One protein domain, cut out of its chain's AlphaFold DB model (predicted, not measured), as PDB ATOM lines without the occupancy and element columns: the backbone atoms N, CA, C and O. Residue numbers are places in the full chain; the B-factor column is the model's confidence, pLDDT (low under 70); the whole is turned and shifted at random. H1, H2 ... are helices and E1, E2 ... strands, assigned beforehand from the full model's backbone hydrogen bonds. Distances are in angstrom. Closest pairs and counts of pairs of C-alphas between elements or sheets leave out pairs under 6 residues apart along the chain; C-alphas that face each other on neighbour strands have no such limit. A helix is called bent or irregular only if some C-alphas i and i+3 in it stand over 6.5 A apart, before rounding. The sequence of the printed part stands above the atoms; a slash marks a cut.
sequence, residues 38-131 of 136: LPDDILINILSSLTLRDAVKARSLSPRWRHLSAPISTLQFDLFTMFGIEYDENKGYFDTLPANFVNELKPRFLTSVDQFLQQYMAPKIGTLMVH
ATOM      1  N   LEU A  38     -85.564 -72.377 -25.007       90.00
ATOM      2  CA  LEU A  38     -84.185 -72.423 -24.513       90.00
ATOM      3  C   LEU A  38     -83.598 -71.014 -24.278       90.00
ATOM      4  O   LEU A  38     -84.007 -70.053 -24.932       90.00
ATOM      5  N   PRO A  39     -82.619 -70.856 -23.368       89.38
ATOM      6  CA  PRO A  39     -81.887 -69.599 -23.197       89.38
ATOM      7  C   PRO A  39     -81.163 -69.163 -24.477       89.38
ATOM      8  O   PRO A  39     -80.710 -70.004 -25.256       89.38
ATOM      9  N   ASP A  40     -81.004 -67.850 -24.661       87.00
ATOM     10  CA  ASP A  40     -80.393 -67.277 -25.870       87.00
ATOM     11  C   ASP A  40     -78.975 -67.807 -26.118       87.00
ATOM     12  O   ASP A  40     -78.631 -68.100 -27.258       87.00
ATOM     13  N   ASP A  41     -78.185 -68.034 -25.065       87.62
ATOM     14  CA  ASP A  41     -76.825 -68.576 -25.176       87.62
ATOM     15  C   ASP A  41     -76.801 -69.974 -25.816       87.62
ATOM     16  O   ASP A  41     -75.935 -70.287 -26.635       87.62
ATOM     17  N   ILE A  42     -77.790 -70.814 -25.490       89.62
ATOM     18  CA  ILE A  42     -77.930 -72.157 -26.065       89.62
ATOM     19  C   ILE A  42     -78.375 -72.058 -27.522       89.62
ATOM     20  O   ILE A  42     -77.843 -72.760 -28.380       89.62
ATOM     21  N   LEU A  43     -79.311 -71.158 -27.817       87.50
ATOM     22  CA  LEU A  43     -79.778 -70.906 -29.179       87.50
ATOM     23  C   LEU A  43     -78.660 -70.371 -30.081       87.50
ATOM     24  O   LEU A  43     -78.517 -70.814 -31.221       87.50
ATOM     25  N   ILE A  44     -77.826 -69.468 -29.564       85.06
ATOM     26  CA  ILE A  44     -76.629 -68.960 -30.240       85.06
ATOM     27  C   ILE A  44     -75.639 -70.099 -30.488       85.06
ATOM     28  O   ILE A  44     -75.111 -70.207 -31.595       85.06
ATOM     29  N   ASN A  45     -75.426 -70.978 -29.504       86.75
ATOM     30  CA  ASN A  45     -74.543 -72.132 -29.657       86.75
ATOM     31  C   ASN A  45     -75.047 -73.107 -30.740       86.75
ATOM     32  O   ASN A  45     -74.269 -73.543 -31.591       86.75
ATOM     33  N   ILE A  46     -76.357 -73.378 -30.778       88.06
ATOM     34  CA  ILE A  46     -76.986 -74.169 -31.845       88.06
ATOM     35  C   ILE A  46     -76.761 -73.490 -33.197       88.06
ATOM     36  O   ILE A  46     -76.215 -74.117 -34.098       88.06
ATOM     37  N   LEU A  47     -77.103 -72.204 -33.330       82.44
ATOM     38  CA  LEU A  47     -76.915 -71.443 -34.571       82.44
ATOM     39  C   LEU A  47     -75.453 -71.427 -35.040       82.44
ATOM     40  O   LEU A  47     -75.211 -71.469 -36.241       82.44
ATOM     41  N   SER A  48     -74.489 -71.389 -34.118       81.25
ATOM     42  CA  SER A  48     -73.057 -71.433 -34.440       81.25
ATOM     43  C   SER A  48     -72.568 -72.806 -34.912       81.25
ATOM     44  O   SER A  48     -71.539 -72.889 -35.576       81.25
ATOM     45  N   SER A  49     -73.314 -73.869 -34.597       82.50
ATOM     46  CA  SER A  49     -73.017 -75.244 -35.014       82.50
ATOM     47  C   SER A  49     -73.662 -75.611 -36.354       82.50
ATOM     48  O   SER A  49     -73.373 -76.672 -36.906       82.50
ATOM     49  N   LEU A  50     -74.567 -74.773 -36.868       80.81
ATOM     50  CA  LEU A  50     -75.273 -75.012 -38.123       80.81
ATOM     51  C   LEU A  50     -74.457 -74.546 -39.327       80.81
ATOM     52  O   LEU A  50     -73.697 -73.578 -39.269       80.81
ATOM     53  N   THR A  51     -74.700 -75.197 -40.466       76.88
ATOM     54  CA  THR A  51     -74.287 -74.653 -41.760       76.88
ATOM     55  C   THR A  51     -74.971 -73.308 -42.002       76.88
ATOM     56  O   THR A  51     -76.031 -73.016 -41.445       76.88
ATOM     57  N   LEU A  52     -74.401 -72.494 -42.888       74.12
ATOM     58  CA  LEU A  52     -74.934 -71.173 -43.221       74.12
ATOM     59  C   LEU A  52     -76.423 -71.202 -43.611       74.12
ATOM     60  O   LEU A  52     -77.230 -70.389 -43.155       74.12
ATOM     61  N   ARG A  53     -76.788 -72.180 -44.441       77.25
ATOM     62  CA  ARG A  53     -78.154 -72.412 -44.909       77.25
ATOM     63  C   ARG A  53     -79.081 -72.822 -43.781       77.25
ATOM     64  O   ARG A  53     -80.197 -72.309 -43.695       77.25
ATOM     65  N   ASP A  54     -78.648 -73.747 -42.935       80.88
ATOM     66  CA  ASP A  54     -79.494 -74.239 -41.854       80.88
ATOM     67  C   ASP A  54     -79.656 -73.181 -40.760       80.88
ATOM     68  O   ASP A  54     -80.744 -73.053 -40.204       80.88
ATOM     69  N   ALA A  55     -78.645 -72.338 -40.537       80.56
ATOM     70  CA  ALA A  55     -78.740 -71.176 -39.661       80.56
ATOM     71  C   ALA A  55     -79.790 -70.167 -40.157       80.56
ATOM     72  O   ALA A  55     -80.617 -69.707 -39.369       80.56
ATOM     73  N   VAL A  56     -79.824 -69.855 -41.459       76.69
ATOM     74  CA  VAL A  56     -80.872 -68.990 -42.038       76.69
ATOM     75  C   VAL A  56     -82.255 -69.604 -41.907       76.69
ATOM     76  O   VAL A  56     -83.202 -68.928 -41.501       76.69
ATOM     77  N   LYS A  57     -82.379 -70.902 -42.183       79.62
ATOM     78  CA  LYS A  57     -83.645 -71.609 -41.995       79.62
ATOM     79  C   LYS A  57     -84.090 -71.547 -40.543       79.62
ATOM     80  O   LYS A  57     -85.213 -71.126 -40.293       79.62
ATOM     81  N   ALA A  58     -83.212 -71.860 -39.595       83.44
ATOM     82  CA  ALA A  58     -83.505 -71.785 -38.169       83.44
ATOM     83  C   ALA A  58     -83.949 -70.374 -37.743       83.44
ATOM     84  O   ALA A  58     -84.949 -70.232 -37.042       83.44
ATOM     85  N   ARG A  59     -83.298 -69.315 -38.249       79.00
ATOM     86  CA  ARG A  59     -83.718 -67.918 -38.022       79.00
ATOM     87  C   ARG A  59     -85.104 -67.593 -38.581       79.00
ATOM     88  O   ARG A  59     -85.777 -66.722 -38.038       79.00
ATOM     89  N   SER A  60     -85.534 -68.272 -39.643       76.31
ATOM     90  CA  SER A  60     -86.870 -68.088 -40.223       76.31
ATOM     91  C   SER A  60     -87.985 -68.820 -39.468       76.31
ATOM     92  O   SER A  60     -89.146 -68.443 -39.608       76.31
ATOM     93  N   LEU A  61     -87.652 -69.833 -38.654       78.19
ATOM     94  CA  LEU A  61     -88.638 -70.661 -37.947       78.19
ATOM     95  C   LEU A  61     -89.253 -69.964 -36.729       78.19
ATOM     96  O   LEU A  61     -90.377 -70.283 -36.354       78.19
ATOM     97  N   SER A  62     -88.545 -69.012 -36.117       77.94
ATOM     98  CA  SER A  62     -89.022 -68.322 -34.919       77.94
ATOM     99  C   SER A  62     -88.544 -66.869 -34.869       77.94
ATOM    100  O   SER A  62     -87.358 -66.598 -35.094       77.94
ATOM    101  N   PRO A  63     -89.424 -65.912 -34.505       77.19
ATOM    102  CA  PRO A  63     -89.035 -64.520 -34.319       77.19
ATOM    103  C   PRO A  63     -87.887 -64.365 -33.325       77.19
ATOM    104  O   PRO A  63     -87.062 -63.479 -33.508       77.19
ATOM    105  N   ARG A  64     -87.792 -65.217 -32.295       82.25
ATOM    106  CA  ARG A  64     -86.715 -65.134 -31.297       82.25
ATOM    107  C   ARG A  64     -85.354 -65.401 -31.935       82.25
ATOM    108  O   ARG A  64     -84.445 -64.594 -31.784       82.25
ATOM    109  N   TRP A  65     -85.252 -66.455 -32.740       83.44
ATOM    110  CA  TRP A  65     -84.011 -66.859 -33.406       83.44
ATOM    111  C   TRP A  65     -83.541 -65.827 -34.424       83.44
ATOM    112  O   TRP A  65     -82.340 -65.608 -34.565       83.44
ATOM    113  N   ARG A  66     -84.479 -65.143 -35.091       75.56
ATOM    114  CA  ARG A  66     -84.175 -64.053 -36.027       75.56
ATOM    115  C   ARG A  66     -83.363 -62.926 -35.387       75.56
ATOM    116  O   ARG A  66     -82.542 -62.320 -36.066       75.56
ATOM    117  N   HIS A  67     -83.599 -62.638 -34.109       77.81
ATOM    118  CA  HIS A  67     -82.916 -61.557 -33.393       77.81
ATOM    119  C   HIS A  67     -81.609 -62.012 -32.723       77.81
ATOM    120  O   HIS A  67     -80.901 -61.184 -32.155       77.81
ATOM    121  N   LEU A  68     -81.255 -63.299 -32.818       77.94
ATOM    122  CA  LEU A  68     -80.005 -63.824 -32.281       77.94
ATOM    123  C   LEU A  68     -78.877 -63.707 -33.303       77.94
ATOM    124  O   LEU A  68     -78.924 -64.249 -34.413       77.94
ATOM    125  N   SER A  69     -77.817 -63.021 -32.890       65.50
ATOM    126  CA  SER A  69     -76.590 -62.908 -33.661       65.50
ATOM    127  C   SER A  69     -75.621 -63.997 -33.213       65.50
ATOM    128  O   SER A  69     -75.048 -63.928 -32.130       65.50
ATOM    129  N   ALA A  70     -75.467 -65.032 -34.038       67.75
ATOM    130  CA  ALA A  70     -74.397 -66.001 -33.846       67.75
ATOM    131  C   ALA A  70     -73.083 -65.399 -34.368       67.75
ATOM    132  O   ALA A  70     -73.109 -64.739 -35.414       67.75
ATOM    133  N   PRO A  71     -71.945 -65.627 -33.690       63.75
ATOM    134  CA  PRO A  71     -70.639 -65.124 -34.104       63.75
ATOM    135  C   PRO A  71     -70.100 -65.940 -35.289       63.75
ATOM    136  O   PRO A  71     -69.077 -66.611 -35.200       63.75
ATOM    137  N   ILE A  72     -70.801 -65.901 -36.419       67.25
ATOM    138  CA  ILE A  72     -70.345 -66.503 -37.669       67.25
ATOM    139  C   ILE A  72     -69.416 -65.485 -38.327       67.25
ATOM    140  O   ILE A  72     -69.856 -64.616 -39.065       67.25
ATOM    141  N   SER A  73     -68.122 -65.539 -38.019       67.06
ATOM    142  CA  SER A  73     -67.132 -64.599 -38.568       67.06
ATOM    143  C   SER A  73     -66.754 -64.893 -40.024       67.06
ATOM    144  O   SER A  73     -66.229 -64.011 -40.709       67.06
ATOM    145  N   THR A  74     -67.024 -66.115 -40.487       72.94
ATOM    146  CA  THR A  74     -66.691 -66.595 -41.831       72.94
ATOM    147  C   THR A  74     -67.968 -66.945 -42.578       72.94
ATOM    148  O   THR A  74     -68.679 -67.875 -42.206       72.94
ATOM    149  N   LEU A  75     -68.258 -66.188 -43.633       79.88
ATOM    150  CA  LEU A  75     -69.378 -66.423 -44.535       79.88
ATOM    151  C   LEU A  75     -68.847 -67.062 -45.815       79.88
ATOM    152  O   LEU A  75     -68.112 -66.417 -46.561       79.88
ATOM    153  N   GLN A  76     -69.214 -68.318 -46.064       79.88
ATOM    154  CA  GLN A  76     -68.860 -69.040 -47.282       79.88
ATOM    155  C   GLN A  76     -70.121 -69.362 -48.078       79.88
ATOM    156  O   GLN A  76     -71.027 -70.033 -47.592       79.88
ATOM    157  N   PHE A  77     -70.176 -68.868 -49.307       83.00
ATOM    158  CA  PHE A  77     -71.288 -69.048 -50.222       83.00
ATOM    159  C   PHE A  77     -70.838 -69.887 -51.414       83.00
ATOM    160  O   PHE A  77     -70.097 -69.410 -52.272       83.00
ATOM    161  N   ASP A  78     -71.308 -71.126 -51.479       80.75
ATOM    162  CA  ASP A  78     -71.112 -72.042 -52.601       80.75
ATOM    163  C   ASP A  78     -72.368 -72.910 -52.805       80.75
ATOM    164  O   ASP A  78     -73.342 -72.807 -52.050       80.75
ATOM    165  N   LEU A  79     -72.382 -73.741 -53.849       78.44
ATOM    166  CA  LEU A  79     -73.531 -74.602 -54.155       78.44
ATOM    167  C   LEU A  79     -73.811 -75.639 -53.066       78.44
ATOM    168  O   LEU A  79     -74.972 -75.971 -52.825       78.44
ATOM    169  N   PHE A  80     -72.773 -76.151 -52.412       78.00
ATOM    170  CA  PHE A  80     -72.928 -77.120 -51.336       78.00
ATOM    171  C   PHE A  80     -73.605 -76.466 -50.131       78.00
ATOM    172  O   PHE A  80     -74.638 -76.920 -49.647       78.00
ATOM    173  N   THR A  81     -73.091 -75.318 -49.723       78.31
ATOM    174  CA  THR A  81     -73.550 -74.545 -48.582       78.31
ATOM    175  C   THR A  81     -74.956 -74.002 -48.812       78.31
ATOM    176  O   THR A  81     -75.765 -74.026 -47.893       78.31
ATOM    177  N   MET A  82     -75.292 -73.555 -50.027       81.00
ATOM    178  CA  MET A  82     -76.612 -72.986 -50.339       81.00
ATOM    179  C   MET A  82     -77.669 -74.031 -50.707       81.00
ATOM    180  O   MET A  82     -78.834 -73.908 -50.316       81.00
ATOM    181  N   PHE A  83     -77.284 -75.074 -51.440       80.38
ATOM    182  CA  PHE A  83     -78.227 -76.013 -52.051       80.38
ATOM    183  C   PHE A  83     -78.013 -77.474 -51.646       80.38
ATOM    184  O   PHE A  83     -78.846 -78.305 -51.992       80.38
ATOM    185  N   GLY A  84     -76.971 -77.795 -50.874       76.75
ATOM    186  CA  GLY A  84     -76.630 -79.172 -50.499       76.75
ATOM    187  C   GLY A  84     -76.084 -79.991 -51.667       76.75
ATOM    188  O   GLY A  84     -76.158 -81.213 -51.647       76.75
ATOM    189  N   ILE A  85     -75.599 -79.325 -52.716       77.31
ATOM    190  CA  ILE A  85     -75.045 -79.988 -53.894       77.31
ATOM    191  C   ILE A  85     -73.607 -80.388 -53.557       77.31
ATOM    192  O   ILE A  85     -72.727 -79.530 -53.512       77.31
ATOM    193  N   GLU A  86     -73.393 -81.674 -53.269       68.81
ATOM    194  CA  GLU A  86     -72.066 -82.234 -52.995       68.81
ATOM    195  C   GLU A  86     -71.108 -82.011 -54.171       68.81
ATOM    196  O   GLU A  86     -71.465 -82.164 -55.342       68.81
ATOM    197  N   TYR A  87     -69.880 -81.628 -53.832       63.38
ATOM    198  CA  TYR A  87     -68.784 -81.400 -54.763       63.38
ATOM    199  C   TYR A  87     -67.832 -82.595 -54.724       63.38
ATOM    200  O   TYR A  87     -67.356 -82.975 -53.658       63.38
ATOM    201  N   ASP A  88     -67.541 -83.161 -55.895       59.41
ATOM    202  CA  ASP A  88     -66.425 -84.088 -56.079       59.41
ATOM    203  C   ASP A  88     -65.205 -83.294 -56.557       59.41
ATOM    204  O   ASP A  88     -65.176 -82.771 -57.679       59.41
ATOM    205  N   GLU A  89     -64.196 -83.218 -55.694       55.72
ATOM    206  CA  GLU A  89     -62.941 -82.510 -55.935       55.72
ATOM    207  C   GLU A  89     -62.159 -83.004 -57.148       55.72
ATOM    208  O   GLU A  89     -61.490 -82.219 -57.824       55.72
ATOM    209  N   ASN A  90     -62.349 -84.266 -57.526       59.88
ATOM    210  CA  ASN A  90     -61.681 -84.857 -58.679       59.88
ATOM    211  C   ASN A  90     -62.365 -84.522 -60.008       59.88
ATOM    212  O   ASN A  90     -61.826 -84.838 -61.070       59.88
ATOM    213  N   LYS A  91     -63.557 -83.912 -59.978       58.16
ATOM    214  CA  LYS A  91     -64.446 -83.856 -61.142       58.16
ATOM    215  C   LYS A  91     -64.647 -82.469 -61.750       58.16
ATOM    216  O   LYS A  91     -65.345 -82.375 -62.751       58.16
ATOM    217  N   GLY A  92     -64.035 -81.411 -61.204       55.69
ATOM    218  CA  GLY A  92     -63.978 -80.076 -61.834       55.69
ATOM    219  C   GLY A  92     -65.336 -79.499 -62.273       55.69
ATOM    220  O   GLY A  92     -65.409 -78.724 -63.222       55.69
ATOM    221  N   TYR A  93     -66.427 -79.913 -61.617       55.94
ATOM    222  CA  TYR A  93     -67.733 -80.009 -62.273       55.94
ATOM    223  C   TYR A  93     -68.396 -78.671 -62.614       55.94
ATOM    224  O   TYR A  93     -69.331 -78.664 -63.404       55.94
ATOM    225  N   PHE A  94     -67.951 -77.537 -62.062       58.09
ATOM    226  CA  PHE A  94     -68.574 -76.236 -62.353       58.09
ATOM    227  C   PHE A  94     -68.515 -75.903 -63.847       58.09
ATOM    228  O   PHE A  94     -69.510 -75.442 -64.397       58.09
ATOM    229  N   ASP A  95     -67.403 -76.240 -64.506       59.62
ATOM    230  CA  ASP A  95     -67.226 -76.057 -65.953       59.62
ATOM    231  C   ASP A  95     -67.927 -77.156 -66.773       59.62
ATOM    232  O   ASP A  95     -68.071 -77.050 -67.988       59.62
ATOM    233  N   THR A  96     -68.374 -78.230 -66.114       65.44
ATOM    234  CA  THR A  96     -69.055 -79.386 -66.724       65.44
ATOM    235  C   THR A  96     -70.553 -79.438 -66.418       65.44
ATOM    236  O   THR A  96     -71.259 -80.284 -66.974       65.44
ATOM    237  N   LEU A  97     -71.067 -78.544 -65.565       71.19
ATOM    238  CA  LEU A  97     -72.498 -78.399 -65.346       71.19
ATOM    239  C   LEU A  97     -73.137 -77.899 -66.647       71.19
ATOM    240  O   LEU A  97     -72.660 -76.927 -67.236       71.19
ATOM    241  N   PRO A  98     -74.238 -78.521 -67.102       76.00
ATOM    242  CA  PRO A  98     -74.950 -78.057 -68.282       76.00
ATOM    243  C   PRO A  98     -75.302 -76.566 -68.166       76.00
ATOM    244  O   PRO A  98     -75.837 -76.128 -67.145       76.00
ATOM    245  N   ALA A  99     -75.029 -75.773 -69.207       77.38
ATOM    246  CA  ALA A  99     -75.222 -74.319 -69.169       77.38
ATOM    247  C   ALA A  99     -76.664 -73.911 -68.799       77.38
ATOM    248  O   ALA A  99     -76.878 -72.924 -68.102       77.38
ATOM    249  N   ASN A 100     -77.663 -74.701 -69.204       80.31
ATOM    250  CA  ASN A 100     -79.060 -74.523 -68.799       80.31
ATOM    251  C   ASN A 100     -79.256 -74.663 -67.280       80.31
ATOM    252  O   ASN A 100     -79.977 -73.865 -66.688       80.31
ATOM    253  N   PHE A 101     -78.585 -75.626 -66.651       79.81
ATOM    254  CA  PHE A 101     -78.639 -75.833 -65.207       79.81
ATOM    255  C   PHE A 101     -77.958 -74.686 -64.453       79.81
ATOM    256  O   PHE A 101     -78.516 -74.145 -63.500       79.81
ATOM    257  N   VAL A 102     -76.792 -74.237 -64.926       77.88
ATOM    258  CA  VAL A 102     -76.087 -73.071 -64.366       77.88
ATOM    259  C   VAL A 102     -76.941 -71.806 -64.472       77.88
ATOM    260  O   VAL A 102     -77.055 -71.057 -63.505       77.88
ATOM    261  N   ASN A 103     -77.577 -71.577 -65.622       83.00
ATOM    262  CA  ASN A 103     -78.431 -70.412 -65.842       83.00
ATOM    263  C   ASN A 103     -79.694 -70.426 -64.967       83.00
ATOM    264  O   ASN A 103     -80.149 -69.360 -64.561       83.00
ATOM    265  N   GLU A 104     -80.229 -71.601 -64.622       84.12
ATOM    266  CA  GLU A 104     -81.322 -71.726 -63.650       84.12
ATOM    267  C   GLU A 104     -80.843 -71.482 -62.206       84.12
ATOM    268  O   GLU A 104     -81.537 -70.849 -61.405       84.12
ATOM    269  N   LEU A 105     -79.641 -71.953 -61.861       82.00
ATOM    270  CA  LEU A 105     -79.094 -71.829 -60.510       82.00
ATOM    271  C   LEU A 105     -78.563 -70.433 -60.188       82.00
ATOM    272  O   LEU A 105     -78.712 -69.991 -59.051       82.00
ATOM    273  N   LYS A 106     -77.979 -69.721 -61.158       82.19
ATOM    274  CA  LYS A 106     -77.428 -68.364 -60.988       82.19
ATOM    275  C   LYS A 106     -78.381 -67.402 -60.261       82.19
ATOM    276  O   LYS A 106     -77.991 -66.884 -59.213       82.19
ATOM    277  N   PRO A 107     -79.620 -67.162 -60.738       87.00
ATOM    278  CA  PRO A 107     -80.527 -66.236 -60.064       87.00
ATOM    279  C   PRO A 107     -80.926 -66.739 -58.673       87.00
ATOM    280  O   PRO A 107     -80.979 -65.952 -57.736       87.00
ATOM    281  N   ARG A 108     -81.132 -68.051 -58.496       84.62
ATOM    282  CA  ARG A 108     -81.459 -68.633 -57.184       84.62
ATOM    283  C   ARG A 108     -80.325 -68.472 -56.180       84.62
ATOM    284  O   ARG A 108     -80.593 -68.208 -55.010       84.62
ATOM    285  N   PHE A 109     -79.082 -68.634 -56.622       84.81
ATOM    286  CA  PHE A 109     -77.901 -68.444 -55.790       84.81
ATOM    287  C   PHE A 109     -77.831 -67.002 -55.307       84.81
ATOM    288  O   PHE A 109     -77.776 -66.773 -54.104       84.81
ATOM    289  N   LEU A 110     -77.939 -66.041 -56.227       84.25
ATOM    290  CA  LEU A 110     -77.922 -64.621 -55.887       84.25
ATOM    291  C   LEU A 110     -79.054 -64.245 -54.927       84.25
ATOM    292  O   LEU A 110     -78.782 -63.611 -53.914       84.25
ATOM    293  N   THR A 111     -80.287 -64.691 -55.179       86.56
ATOM    294  CA  THR A 111     -81.418 -64.448 -54.266       86.56
ATOM    295  C   THR A 111     -81.168 -65.041 -52.881       86.56
ATOM    296  O   THR A 111     -81.496 -64.417 -51.877       86.56
ATOM    297  N   SER A 112     -80.568 -66.230 -52.810       81.44
ATOM    298  CA  SER A 112     -80.295 -66.901 -51.534       81.44
ATOM    299  C   SER A 112     -79.176 -66.202 -50.755       81.44
ATOM    300  O   SER A 112     -79.284 -66.041 -49.540       81.44
ATOM    301  N   VAL A 113     -78.128 -65.736 -51.445       82.62
ATOM    302  CA  VAL A 113     -77.056 -64.912 -50.860       82.62
ATOM    303  C   VAL A 113     -77.617 -63.577 -50.369       82.62
ATOM    304  O   VAL A 113     -77.353 -63.198 -49.232       82.62
ATOM    305  N   ASP A 114     -78.422 -62.887 -51.177       84.81
ATOM    306  CA  ASP A 114     -79.027 -61.604 -50.806       84.81
ATOM    307  C   ASP A 114     -79.947 -61.746 -49.587       84.81
ATOM    308  O   ASP A 114     -79.790 -61.040 -48.591       84.81
ATOM    309  N   GLN A 115     -80.836 -62.740 -49.603       80.25
ATOM    310  CA  GLN A 115     -81.716 -63.034 -48.477       80.25
ATOM    311  C   GLN A 115     -80.926 -63.374 -47.206       80.25
ATOM    312  O   GLN A 115     -81.310 -62.953 -46.113       80.25
ATOM    313  N   PHE A 116     -79.811 -64.100 -47.334       79.19
ATOM    314  CA  PHE A 116     -78.921 -64.358 -46.209       79.19
ATOM    315  C   PHE A 116     -78.345 -63.050 -45.656       79.19
ATOM    316  O   PHE A 116     -78.419 -62.808 -44.452       79.19
ATOM    317  N   LEU A 117     -77.779 -62.204 -46.520       79.88
ATOM    318  CA  LEU A 117     -77.145 -60.951 -46.108       79.88
ATOM    319  C   LEU A 117     -78.148 -60.007 -45.436       79.88
ATOM    320  O   LEU A 117     -77.808 -59.383 -44.434       79.88
ATOM    321  N   GLN A 118     -79.401 -59.971 -45.897       79.44
ATOM    322  CA  GLN A 118     -80.482 -59.221 -45.241       79.44
ATOM    323  C   GLN A 118     -80.805 -59.736 -43.829       79.44
ATOM    324  O   GLN A 118     -81.222 -58.968 -42.963       79.44
ATOM    325  N   GLN A 119     -80.624 -61.033 -43.578       74.19
ATOM    326  CA  GLN A 119     -80.848 -61.662 -42.272       74.19
ATOM    327  C   GLN A 119     -79.591 -61.701 -41.393       74.19
ATOM    328  O   GLN A 119     -79.643 -62.143 -40.238       74.19
ATOM    329  N   TYR A 120     -78.445 -61.275 -41.919       74.94
ATOM    330  CA  TYR A 120     -77.186 -61.300 -41.201       74.94
ATOM    331  C   TYR A 120     -77.082 -60.091 -40.265       74.94
ATOM    332  O   TYR A 120     -76.856 -58.961 -40.681       74.94
ATOM    333  N   MET A 121     -77.252 -60.348 -38.967       67.12
ATOM    334  CA  MET A 121     -77.274 -59.334 -37.904       67.12
ATOM    335  C   MET A 121     -75.927 -59.195 -37.167       67.12
ATOM    336  O   MET A 121     -75.886 -58.653 -36.060       67.12
ATOM    337  N   ALA A 122     -74.820 -59.739 -37.689       67.19
ATOM    338  CA  ALA A 122     -73.543 -59.668 -36.976       67.19
ATOM    339  C   ALA A 122     -72.802 -58.352 -37.269       67.19
ATOM    340  O   ALA A 122     -72.746 -57.917 -38.420       67.19
ATOM    341  N   PRO A 123     -72.184 -57.728 -36.251       66.19
ATOM    342  CA  PRO A 123     -71.600 -56.393 -36.371       66.19
ATOM    343  C   PRO A 123     -70.362 -56.338 -37.273       66.19
ATOM    344  O   PRO A 123     -69.998 -55.261 -37.740       66.19
ATOM    345  N   LYS A 124     -69.684 -57.471 -37.497       68.06
ATOM    346  CA  LYS A 124     -68.509 -57.563 -38.368       68.06
ATOM    347  C   LYS A 124     -68.522 -58.875 -39.143       68.06
ATOM    348  O   LYS A 124     -68.805 -59.932 -38.583       68.06
ATOM    349  N   ILE A 125     -68.185 -58.791 -40.423       74.62
ATOM    350  CA  ILE A 125     -67.839 -59.940 -41.260       74.62
ATOM    351  C   ILE A 125     -66.313 -59.993 -41.273       74.62
ATOM    352  O   ILE A 125     -65.678 -59.008 -41.642       74.62
ATOM    353  N   GLY A 126     -65.725 -61.093 -40.801       69.94
ATOM    354  CA  GLY A 126     -64.274 -61.285 -40.841       69.94
ATOM    355  C   GLY A 126     -63.821 -61.683 -42.241       69.94
ATOM    356  O   GLY A 126     -62.950 -61.041 -42.819       69.94
ATOM    357  N   THR A 127     -64.485 -62.694 -42.804       79.00
ATOM    358  CA  THR A 127     -64.190 -63.231 -44.136       79.00
ATOM    359  C   THR A 127     -65.490 -63.485 -44.893       79.00
ATOM    360  O   THR A 127     -66.411 -64.105 -44.359       79.00
ATOM    361  N   LEU A 128     -65.551 -63.031 -46.147       81.50
ATOM    362  CA  LEU A 128     -66.629 -63.311 -47.094       81.50
ATOM    363  C   LEU A 128     -66.040 -64.032 -48.310       81.50
ATOM    364  O   LEU A 128     -65.297 -63.428 -49.081       81.50
ATOM    365  N   MET A 129     -66.372 -65.309 -48.483       80.88
ATOM    366  CA  MET A 129     -65.999 -66.110 -49.649       80.88
ATOM    367  C   MET A 129     -67.241 -66.428 -50.468       80.88
ATOM    368  O   MET A 129     -68.222 -66.952 -49.948       80.88
ATOM    369  N   VAL A 130     -67.193 -66.115 -51.761       79.75
ATOM    370  CA  VAL A 130     -68.257 -66.436 -52.714       79.75
ATOM    371  C   VAL A 130     -67.631 -67.227 -53.851       79.75
ATOM    372  O   VAL A 130     -66.837 -66.693 -54.625       79.75
ATOM    373  N   HIS A 131     -67.984 -68.502 -53.949       77.75
ATOM    374  CA  HIS A 131     -67.590 -69.350 -55.063       77.75
ATOM    375  C   HIS A 131     -68.631 -69.204 -56.165       77.75
ATOM    376  O   HIS A 131     -69.716 -69.786 -56.118       77.75
TER     377      HIS A 131
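This is residues 38 to 131 of the 136 residues of the protein "F-box domain-containing protein" of Quercus lobata (UniProt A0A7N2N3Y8). A short parallel ribbon of two strands, E1 and E2, lies along one side of an elongated body, and the long helix H5 runs lengthwise past E1. The helical hairpin of H1 and H2, with short H3, makes one end; short H4 lies near the middle, and beyond it a long loop leads out to the start of H5 at the other end, where residues 88 to 93 and 95 to 101 stick out. The printed part has 94 residues with five named helices and two named strands, in the order H1 H2 H3 E1 H4 H5 E2, and its class is mostly helix. It is only just loose, close to compact, with a radius of gyration of the C-alphas of 15.0 A and spans of 46 by 24 by 23 A.

Strand E1 is residues 74 to 77, with C-alpha 74 at (-66.691, -66.595, -41.831). Strand E2 is residues 127 to 130, ending with C-alpha 130 at (-68.257, -66.436, -52.714). Helix H5 is residues 99 to 119, 30.3 A long; it is only just irregular, as C-alphas 104 and 107 are 6.6 A apart, and its line is a rough one. H4 is residues 79 to 83, H2 residues 52 to 61, 14.7 A long, and H3 residues 63 to 66. H1 is residues 40 to 49, 14.2 A long, beginning with C-alpha 40 at (-80.393, -67.277, -25.870).

E1 and E2 are parallel at 5 degrees, with N 75 and O 127 at 2.9 A and N 129 and O 75 at 2.8 A, within hydrogen-bond range. E1, H4, H5 and E2 form a strand-helix-strand unit, two parallel neighbour strands with helices between them along the chain, and its crossover is right-handed. The closest C-alphas of E1 and H5, Phe 77 and Val 113, are 7.1 A apart. H5, with residues 109 to 112 alone, only just touches H4, with 3 pairs of C-alphas within 8 A, the closest being Met 82 and Phe 109 at 7.2 A. H2 is the hub, touching three helices. It touches H4, the closest C-alphas being Arg 53 and Met 82 at 5.7 A. It touches H3 only at the corner, where C-alphas 59 and 66 are closest at 4.4 A. H1 and H2 are a helical hairpin and only just touch, with 3 pairs of C-alphas within 8 A; the closest, Leu 47 and Ala 55, are 5.4 A apart. They run opposite ways at a steep tilt of 36 degrees, only just past shallow. H2 and H5 are close but not clearly touching, with C-alphas 56 and 116 closest at 6.5 A. H1 and H5 are apart. Every O i to N i+4 pair is within hydrogen-bond range in H1, H2 and H4, and 15 of 17 are in H5; H3 is too short for such a pair.

The C-alphas of Pro 39 and Ala 99, the two farthest apart, are 46.7 A apart. The printed part has no cut. The link from H4 to H5, residues 84 to 98, is long. Mean pLDDT of the printed part is 76.8, and residues 69 to 73, 86 to 96, 121 to 124 and 126 are under 70.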